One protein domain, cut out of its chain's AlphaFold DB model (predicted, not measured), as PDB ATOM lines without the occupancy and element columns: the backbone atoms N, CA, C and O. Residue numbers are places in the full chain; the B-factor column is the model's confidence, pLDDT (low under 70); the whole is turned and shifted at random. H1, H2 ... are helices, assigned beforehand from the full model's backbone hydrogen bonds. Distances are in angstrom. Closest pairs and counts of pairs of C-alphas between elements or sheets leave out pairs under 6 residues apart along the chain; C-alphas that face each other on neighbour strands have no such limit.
ATOM      1  N   SER A  79      27.627  27.065 -46.045       96.88
ATOM      2  CA  SER A  79      28.304  25.927 -45.422       96.88
ATOM      3  C   SER A  79      28.465  26.156 -43.916       96.88
ATOM      4  O   SER A  79      28.458  27.292 -43.434       96.88
ATOM      5  N   ILE A  80      28.625  25.063 -43.175       97.19
ATOM      6  CA  ILE A  80      28.919  25.064 -41.739       97.19
ATOM      7  C   ILE A  80      30.184  25.887 -41.473       97.19
ATOM      8  O   ILE A  80      30.171  26.751 -40.601       97.19
ATOM      9  N   GLU A  81      31.220  25.699 -42.291       97.12
ATOM     10  CA  GLU A  81      32.484  26.439 -42.226       97.12
ATOM     11  C   GLU A  81      32.294  27.954 -42.405       97.12
ATOM     12  O   GLU A  81      32.826  28.750 -41.629       97.12
ATOM     13  N   THR A  82      31.484  28.382 -43.379       97.94
ATOM     14  CA  THR A  82      31.184  29.807 -43.595       97.94
ATOM     15  C   THR A  82      30.435  30.405 -42.406       97.94
ATOM     16  O   THR A  82      30.707  31.537 -41.999       97.94
ATOM     17  N   ILE A  83      29.494  29.656 -41.827       98.06
ATOM     18  CA  ILE A  83      28.746  30.087 -40.641       98.06
ATOM     19  C   ILE A  83      29.690  30.222 -39.437       98.06
ATOM     20  O   ILE A  83      29.659  31.252 -38.760       98.06
ATOM     21  N   GLN A  84      30.554  29.231 -39.200       97.50
ATOM     22  CA  GLN A  84      31.571  29.270 -38.144       97.50
ATOM     23  C   GLN A  84      32.508  30.466 -38.319       97.50
ATOM     24  O   GLN A  84      32.683  31.250 -37.388       97.50
ATOM     25  N   SER A  85      33.032  30.663 -39.529       97.25
ATOM     26  CA  SER A  85      33.926  31.778 -39.860       97.25
ATOM     27  C   SER A  85      33.254  33.133 -39.637       97.25
ATOM     28  O   SER A  85      33.863  34.046 -39.087       97.25
ATOM     29  N   SER A  86      31.976  33.265 -40.006       97.88
ATOM     30  CA  SER A  86      31.185  34.479 -39.775       97.88
ATOM     31  C   SER A  86      31.062  34.818 -38.292       97.88
ATOM     32  O   SER A  86      31.274  35.966 -37.890       97.88
ATOM     33  N   ILE A  87      30.761  33.811 -37.472       97.38
ATOM     34  CA  ILE A  87      30.634  33.960 -36.023       97.38
ATOM     35  C   ILE A  87      31.993  34.296 -35.404       97.38
ATOM     36  O   ILE A  87      32.093  35.278 -34.669       97.38
ATOM     37  N   ALA A  88      33.043  33.549 -35.747       96.25
ATOM     38  CA  ALA A  88      34.396  33.779 -35.248       96.25
ATOM     39  C   ALA A  88      34.894  35.194 -35.581       96.25
ATOM     40  O   ALA A  88      35.365  35.907 -34.696       96.25
ATOM     41  N   ASN A  89      34.699  35.649 -36.823       96.88
ATOM     42  CA  ASN A  89      35.088  36.989 -37.262       96.88
ATOM     43  C   ASN A  89      34.359  38.091 -36.475       96.88
ATOM     44  O   ASN A  89      34.949  39.112 -36.109       96.88
ATOM     45  N   ARG A  90      33.075  37.877 -36.157       96.75
ATOM     46  CA  ARG A  90      32.313  38.817 -35.330       96.75
ATOM     47  C   ARG A  90      32.833  38.859 -33.898       96.75
ATOM     48  O   ARG A  90      32.968  39.952 -33.347       96.75
ATOM     49  N   LEU A  91      33.102  37.697 -33.305       95.69
ATOM     50  CA  LEU A  91      33.596  37.583 -31.932       95.69
ATOM     51  C   LEU A  91      35.018  38.137 -31.785       95.69
ATOM     52  O   LEU A  91      35.338  38.710 -30.751       95.69
ATOM     53  N   SER A  92      35.836  38.073 -32.839       95.62
ATOM     54  CA  SER A  92      37.171  38.680 -32.864       95.62
ATOM     55  C   SER A  92      37.165  40.196 -33.124       95.62
ATOM     56  O   SER A  92      38.222  40.771 -33.372       95.62
ATOM     57  N   GLY A  93      35.997  40.847 -33.178       94.81
ATOM     58  CA  GLY A  93      35.872  42.287 -33.429       94.81
ATOM     59  C   GLY A  93      36.046  42.725 -34.891       94.81
ATOM     60  O   GLY A  93      35.997  43.918 -35.173       94.81
ATOM     61  N   ARG A  94      36.188  41.793 -35.846       91.44
ATOM     62  CA  ARG A  94      36.457  42.071 -37.275       91.44
ATOM     63  C   ARG A  94      35.189  42.294 -38.119       91.44
ATOM     64  O   ARG A  94      35.241  42.280 -39.346       91.44
ATOM     65  N   GLY A  95      34.039  42.504 -37.477       95.44
ATOM     66  CA  GLY A  95      32.762  42.741 -38.158       95.44
ATOM     67  C   GLY A  95      32.125  41.480 -38.758       95.44
ATOM     68  O   GLY A  95      32.441  40.357 -38.376       95.44
ATOM     69  N   TRP A  96      31.163  41.673 -39.662       97.62
ATOM     70  CA  TRP A  96      30.509  40.586 -40.402       97.62
ATOM     71  C   TRP A  96      31.264  40.288 -41.699       97.62
ATOM     72  O   TRP A  96      31.890  41.186 -42.257       97.62
ATOM     73  N   LEU A  97      31.176  39.053 -42.198       96.88
ATOM     74  CA  LEU A  97      31.794  38.700 -43.475       96.88
ATOM     75  C   LEU A  97      31.131  39.471 -44.628       96.88
ATOM     76  O   LEU A  97      29.895  39.562 -44.661       96.88
ATOM     77  N   PRO A  98      31.919  39.994 -45.582       94.94
ATOM     78  CA  PRO A  98      31.382  40.598 -46.794       94.94
ATOM     79  C   PRO A  98      30.737  39.532 -47.695       94.94
ATOM     80  O   PRO A  98      31.012  38.340 -47.576       94.94
ATOM     81  N   GLY A  99      29.847  39.956 -48.595       92.00
ATOM     82  CA  GLY A  99      29.166  39.055 -49.539       92.00
ATOM     83  C   GLY A  99      28.015  38.231 -48.944       92.00
ATOM     84  O   GLY A  99      27.318  37.538 -49.679       92.00
ATOM     85  N   LEU A 100      27.762  38.332 -47.636       94.69
ATOM     86  CA  LEU A 100      26.628  37.698 -46.961       94.69
ATOM     87  C   LEU A 100      25.772  38.761 -46.268       94.69
ATOM     88  O   LEU A 100      26.289  39.725 -45.707       94.69
ATOM     89  N   SER A 101      24.455  38.553 -46.219       95.12
ATOM     90  CA  SER A 101      23.549  39.465 -45.509       95.12
ATOM     91  C   SER A 101      23.932  39.601 -44.021       95.12
ATOM     92  O   SER A 101      23.929  38.588 -43.309       95.12
ATOM     93  N   PRO A 102      24.189  40.822 -43.505       96.06
ATOM     94  CA  PRO A 102      24.470  41.037 -42.084       96.06
ATOM     95  C   PRO A 102      23.337  40.559 -41.170       96.06
ATOM     96  O   PRO A 102      23.587  40.054 -40.078       96.06
ATOM     97  N   SER A 103      22.085  40.667 -41.625       96.94
ATOM     98  CA  SER A 103      20.911  40.196 -40.881       96.94
ATOM     99  C   SER A 103      20.924  38.679 -40.703       96.94
ATOM    100  O   SER A 103      20.637  38.185 -39.615       96.94
ATOM    101  N   ARG A 104      21.311  37.934 -41.747       96.12
ATOM    102  CA  ARG A 104      21.432  36.470 -41.697       96.12
ATOM    103  C   ARG A 104      22.563  36.039 -40.759       96.12
ATOM    104  O   ARG A 104      22.358  35.163 -39.929       96.12
ATOM    105  N   GLN A 105      23.711  36.710 -40.828       97.81
ATOM    106  CA  GLN A 105      24.851  36.441 -39.947       97.81
ATOM    107  C   GLN A 105      24.531  36.732 -38.472       97.81
ATOM    108  O   GLN A 105      24.774  35.904 -37.595       97.81
ATOM    109  N   ARG A 106      23.880  37.871 -38.196       97.62
ATOM    110  CA  ARG A 106      23.359  38.196 -36.859       97.62
ATOM    111  C   ARG A 106      22.382  37.133 -36.366       97.62
ATOM    112  O   ARG A 106      22.409  36.769 -35.195       97.62
ATOM    113  N   HIS A 107      21.527  36.634 -37.257       96.56
ATOM    114  CA  HIS A 107      20.575  35.590 -36.915       96.56
ATOM    115  C   HIS A 107      21.263  34.292 -36.470       96.56
ATOM    116  O   HIS A 107      20.819  33.678 -35.498       96.56
ATOM    117  N   TRP A 108      22.358  33.905 -37.129       97.38
ATOM    118  CA  TRP A 108      23.161  32.749 -36.727       97.38
ATOM    119  C   TRP A 108      23.750  32.923 -35.333       97.38
ATOM    120  O   TRP A 108      23.553  32.054 -34.489       97.38
ATOM    121  N   LEU A 109      24.390  34.066 -35.063       97.31
ATOM    122  CA  LEU A 109      24.980  34.342 -33.752       97.31
ATOM    123  C   LEU A 109      23.927  34.334 -32.637       97.31
ATOM    124  O   LEU A 109      24.121  33.689 -31.612       97.31
ATOM    125  N   ASN A 110      22.795  35.010 -32.845       96.75
ATOM    126  CA  ASN A 110      21.719  35.036 -31.854       96.75
ATOM    127  C   ASN A 110      21.171  33.628 -31.588       96.75
ATOM    128  O   ASN A 110      20.921  33.275 -30.442       96.75
ATOM    129  N   SER A 111      21.012  32.815 -32.635       95.75
ATOM    130  CA  SER A 111      20.543  31.436 -32.481       95.75
ATOM    131  C   SER A 111      21.563  30.577 -31.731       95.75
ATOM    132  O   SER A 111      21.162  29.830 -30.848       95.75
ATOM    133  N   LEU A 112      22.864  30.747 -31.992       96.56
ATOM    134  CA  LEU A 112      23.929  30.077 -31.241       96.56
ATOM    135  C   LEU A 112      23.908  30.435 -29.758       96.56
ATOM    136  O   LEU A 112      24.016  29.541 -28.924       96.56
ATOM    137  N   ILE A 113      23.740  31.713 -29.419       95.94
ATOM    138  CA  ILE A 113      23.634  32.152 -28.023       95.94
ATOM    139  C   ILE A 113      22.472  31.433 -27.330       95.94
ATOM    140  O   ILE A 113      22.648  30.885 -26.244       95.94
ATOM    141  N   GLU A 114      21.298  31.392 -27.959       94.44
ATOM    142  CA  GLU A 114      20.121  30.745 -27.374       94.44
ATOM    143  C   GLU A 114      20.267  29.219 -27.284       94.44
ATOM    144  O   GLU A 114      19.975  28.645 -26.237       94.44
ATOM    145  N   GLN A 115      20.795  28.559 -28.320       94.31
ATOM    146  CA  GLN A 115      21.067  27.116 -28.293       94.31
ATOM    147  C   GLN A 115      22.099  26.748 -27.221       94.31
ATOM    148  O   GLN A 115      21.936  25.755 -26.514       94.31
ATOM    149  N   THR A 116      23.124  27.582 -27.044       95.50
ATOM    150  CA  THR A 116      24.139  27.413 -25.996       95.50
ATOM    151  C   THR A 116      23.502  27.487 -24.611       95.50
ATOM    152  O   THR A 116      23.694  26.586 -23.798       95.50
ATOM    153  N   LYS A 117      22.676  28.510 -24.348       93.94
ATOM    154  CA  LYS A 117      21.954  28.629 -23.070       93.94
ATOM    155  C   LYS A 117      21.035  27.435 -22.824       93.94
ATOM    156  O   LYS A 117      20.990  26.935 -21.705       93.94
ATOM    157  N   LEU A 118      20.316  26.994 -23.859       93.25
ATOM    158  CA  LEU A 118      19.337  25.914 -23.769       93.25
ATOM    159  C   LEU A 118      19.982  24.561 -23.450       93.25
ATOM    160  O   LEU A 118      19.453  23.814 -22.632       93.25
ATOM    161  N   HIS A 119      21.100  24.238 -24.100       92.44
ATOM    162  CA  HIS A 119      21.694  22.901 -24.032       92.44
ATOM    163  C   HIS A 119      22.894  22.794 -23.091       92.44
ATOM    164  O   HIS A 119      23.137  21.715 -22.556       92.44
ATOM    165  N   LEU A 120      23.640  23.882 -22.888       93.94
ATOM    166  CA  LEU A 120      24.880  23.894 -22.105       93.94
ATOM    167  C   LEU A 120      24.779  24.771 -20.844       93.94
ATOM    168  O   LEU A 120      25.588  24.635 -19.928       93.94
ATOM    169  N   GLY A 121      23.766  25.639 -20.764       93.56
ATOM    170  CA  GLY A 121      23.530  26.533 -19.631       93.56
ATOM    171  C   GLY A 121      24.232  27.893 -19.744       93.56
ATOM    172  O   GLY A 121      24.953  28.192 -20.695       93.56
ATOM    173  N   LEU A 122      24.004  28.762 -18.751       92.62
ATOM    174  CA  LEU A 122      24.460  30.164 -18.772       92.62
ATOM    175  C   LEU A 122      25.986  30.334 -18.647       92.62
ATOM    176  O   LEU A 122      26.528  31.351 -19.093       92.62
ATOM    177  N   SER A 123      26.683  29.348 -18.077       92.81
ATOM    178  CA  SER A 123      28.143  29.360 -17.893       92.81
ATOM    179  C   SER A 123      28.925  29.339 -19.212       92.81
ATOM    180  O   SER A 123      30.081  29.753 -19.241       92.81
ATOM    181  N   TRP A 124      28.291  28.930 -20.314       93.75
ATOM    182  CA  TRP A 124      28.911  28.828 -21.640       93.75
ATOM    183  C   TRP A 124      28.834  30.110 -22.480       93.75
ATOM    184  O   TRP A 124      29.332  30.151 -23.603       93.75
ATOM    185  N   SER A 125      28.242  31.184 -21.953       80.88
ATOM    186  CA  SER A 125      28.012  32.438 -22.692       80.88
ATOM    187  C   SER A 125      29.279  33.111 -23.253       80.88
ATOM    188  O   SER A 125      29.179  33.860 -24.224       80.88
ATOM    189  N   GLY A 126      30.461  32.825 -22.695       87.75
ATOM    190  CA  GLY A 126      31.758  33.312 -23.188       87.75
ATOM    191  C   GLY A 126      32.510  32.362 -24.130       87.75
ATOM    192  O   GLY A 126      33.536  32.753 -24.675       87.75
ATOM    193  N   GLN A 127      32.017  31.136 -24.333       93.25
ATOM    194  CA  GLN A 127      32.699  30.055 -25.062       93.25
ATOM    195  C   GLN A 127      31.901  29.648 -26.307       93.25
ATOM    196  O   GLN A 127      31.704  28.474 -26.596       93.25
ATOM    197  N   LEU A 128      31.370  30.635 -27.036       96.06
ATOM    198  CA  LEU A 128      30.490  30.384 -28.183       96.06
ATOM    199  C   LEU A 128      31.140  29.561 -29.316       96.06
ATOM    200  O   LEU A 128      30.428  28.735 -29.886       96.06
ATOM    201  N   PRO A 129      32.435  29.732 -29.662       95.56
ATOM    202  CA  PRO A 129      33.096  28.857 -30.633       95.56
ATOM    203  C   PRO A 129      33.094  27.387 -30.192       95.56
ATOM    204  O   PRO A 129      32.626  26.531 -30.940       95.56
ATOM    205  N   ASP A 130      33.495  27.115 -28.950       96.44
ATOM    206  CA  ASP A 130      33.538  25.753 -28.400       96.44
ATOM    207  C   ASP A 130      32.125  25.163 -28.263       96.44
ATOM    208  O   ASP A 130      31.879  24.000 -28.585       96.44
ATOM    209  N   ALA A 131      31.151  25.988 -27.860       96.50
ATOM    210  CA  ALA A 131      29.744  25.608 -27.809       96.50
ATOM    211  C   ALA A 131      29.208  25.220 -29.194       96.50
ATOM    212  O   ALA A 131      28.457  24.253 -29.310       96.50
ATOM    213  N   PHE A 132      29.593  25.943 -30.253       96.94
ATOM    214  CA  PHE A 132      29.205  25.593 -31.618       96.94
ATOM    215  C   PHE A 132      29.695  24.188 -31.972       96.94
ATOM    216  O   PHE A 132      28.911  23.378 -32.472       96.94
ATOM    217  N   GLU A 133      30.978  23.907 -31.738       96.06
ATOM    218  CA  GLU A 133      31.589  22.616 -32.058       96.06
ATOM    219  C   GLU A 133      30.944  21.482 -31.269       96.06
ATOM    220  O   GLU A 133      30.552  20.475 -31.860       96.06
ATOM    221  N   LEU A 134      30.748  21.677 -29.964       95.62
ATOM    222  CA  LEU A 134      30.117  20.691 -29.096       95.62
ATOM    223  C   LEU A 134      28.683  20.379 -29.541       95.62
ATOM    224  O   LEU A 134      28.338  19.210 -29.710       95.62
ATOM    225  N   LEU A 135      27.858  21.407 -29.781       94.31
ATOM    226  CA  LEU A 135      26.478  21.238 -30.251       94.31
ATOM    227  C   LEU A 135      26.433  20.507 -31.596       94.31
ATOM    228  O   LEU A 135      25.660  19.562 -31.765       94.31
ATOM    229  N   HIS A 136      27.294  20.903 -32.533       93.69
ATOM    230  CA  HIS A 136      27.382  20.260 -33.838       93.69
ATOM    231  C   HIS A 136      27.819  18.790 -33.726       93.69
ATOM    232  O   HIS A 136      27.230  17.929 -34.386       93.69
ATOM    233  N   ALA A 137      28.793  18.483 -32.863       92.50
ATOM    234  CA  ALA A 137      29.281  17.126 -32.630       92.50
ATOM    235  C   ALA A 137      28.191  16.196 -32.071       92.50
ATOM    236  O   ALA A 137      28.121  15.031 -32.461       92.50
ATOM    237  N   VAL A 138      27.294  16.712 -31.224       90.69
ATOM    238  CA  VAL A 138      26.152  15.946 -30.690       90.69
ATOM    239  C   VAL A 138      24.920  15.944 -31.610       90.69
ATOM    240  O   VAL A 138      23.866  15.432 -31.235       90.69
ATOM    241  N   GLY A 139      25.027  16.491 -32.827       89.81
ATOM    242  CA  GLY A 139      23.956  16.486 -33.832       89.81
ATOM    243  C   GLY A 139      22.896  17.581 -33.656       89.81
ATOM    244  O   GLY A 139      21.844  17.544 -34.299       89.81
ATOM    245  N   ILE A 140      23.148  18.576 -32.809       91.50
ATOM    246  CA  ILE A 140      22.284  19.748 -32.660       91.50
ATOM    247  C   ILE A 140      22.756  20.813 -33.649       91.50
ATOM    248  O   ILE A 140      23.941  21.116 -33.723       91.50
ATOM    249  N   CYS A 141      21.837  21.407 -34.417       94.19
ATOM    250  CA  CYS A 141      22.188  22.521 -35.295       94.19
ATOM    251  C   CYS A 141      22.378  23.794 -34.445       94.19
ATOM    252  O   CYS A 141      21.376  24.362 -33.996       94.19
ATOM    253  N   PRO A 142      23.618  24.285 -34.252       94.94
ATOM    254  CA  PRO A 142      23.913  25.367 -33.310       94.94
ATOM    255  C   PRO A 142      23.253  26.693 -33.692       94.94
ATOM    256  O   PRO A 142      23.042  27.548 -32.850       94.94
ATOM    257  N   VAL A 143      22.909  26.881 -34.963       95.50
ATOM    258  CA  VAL A 143      22.393  28.153 -35.492       95.50
ATOM    259  C   VAL A 143      20.921  28.085 -35.891       95.50
ATOM    260  O   VAL A 143      20.412  29.002 -36.537       95.50
ATOM    261  N   SER A 144      20.220  27.009 -35.522       91.62
ATOM    262  CA  SER A 144      18.772  26.907 -35.696       91.62
ATOM    263  C   SER A 144      18.032  27.457 -34.478       91.62
ATOM    264  O   SER A 144      18.463  27.284 -33.344       91.62
ATOM    265  N   ARG A 145      16.855  28.054 -34.689       82.62
ATOM    266  CA  ARG A 145      15.911  28.367 -33.597       82.62
ATOM    267  C   ARG A 145      15.040  27.183 -33.187       82.62
ATOM    268  O   ARG A 145      14.369  27.240 -32.164       82.62
ATOM    269  N   SER A 146      14.986  26.130 -33.998       78.31
ATOM    270  CA  SER A 146      14.201  24.948 -33.658       78.31
ATOM    271  C   SER A 146      14.944  24.100 -32.630       78.31
ATOM    272  O   SER A 146      16.105  23.780 -32.850       78.31
ATOM    273  N   ILE A 147      14.232  23.605 -31.616       64.25
ATOM    274  CA  ILE A 147      14.717  22.548 -30.698       64.25
ATOM    275  C   ILE A 147      14.972  21.226 -31.458       64.25
ATOM    276  O   ILE A 147      15.551  20.279 -30.938       64.25
TER     277      ILE A 147
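What this domain is: This is residues 79 to 147 of the 198 residues of an uncharacterized protein of uncultured Desulfatiglans sp (UniProt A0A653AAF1). Two short helices, H1 and H3, lie side by side and run opposite ways, and the longer helix H2 crosses both on one side. The tail after H3 folds back toward H2. The printed part has 69 residues with three named helices, H1, H2, H3 in chain order, and no named strand: all helix. It is compact, radius of gyration of the C-alphas 11.3 A, spanning 31 by 21 by 18 A.

How they stand to each other: H1, residues 80 to 91, touches H2, residues 102 to 120, about perpendicular at 88 degrees; the closest C-alphas, of Ile 87 and Leu 109, are 6.1 A apart. With residues 84 to 88 alone, H1 touches H3, residues 128 to 137, at a shallow tilt of 18 degrees, opposite ways; the closest C-alphas, of Ala 88 and Pro 129, are 6.9 A apart. H2 touches H3 with residues 112 to 120 alone, only just about perpendicular at 72 degrees; the closest C-alphas, of Thr 116 and Ala 131, are 6.2 A apart. In H1, H2 and H3 every O i to N i+4 pair is within hydrogen-bond range.

Where its parts are: H1 begins at C-alpha 80 (28.919, 25.064, -41.739) and is 16.6 A long. H2 is 26.3 A long. H3, 14.0 A, ends at C-alpha 137 (29.281, 17.126, -32.630).

The domain as a whole: The C-alphas farthest apart, of Gly 99 and Ser 123, are 33.1 A apart. The printed part has no cut, and both links are short. Residue 147 alone has pLDDT under 70.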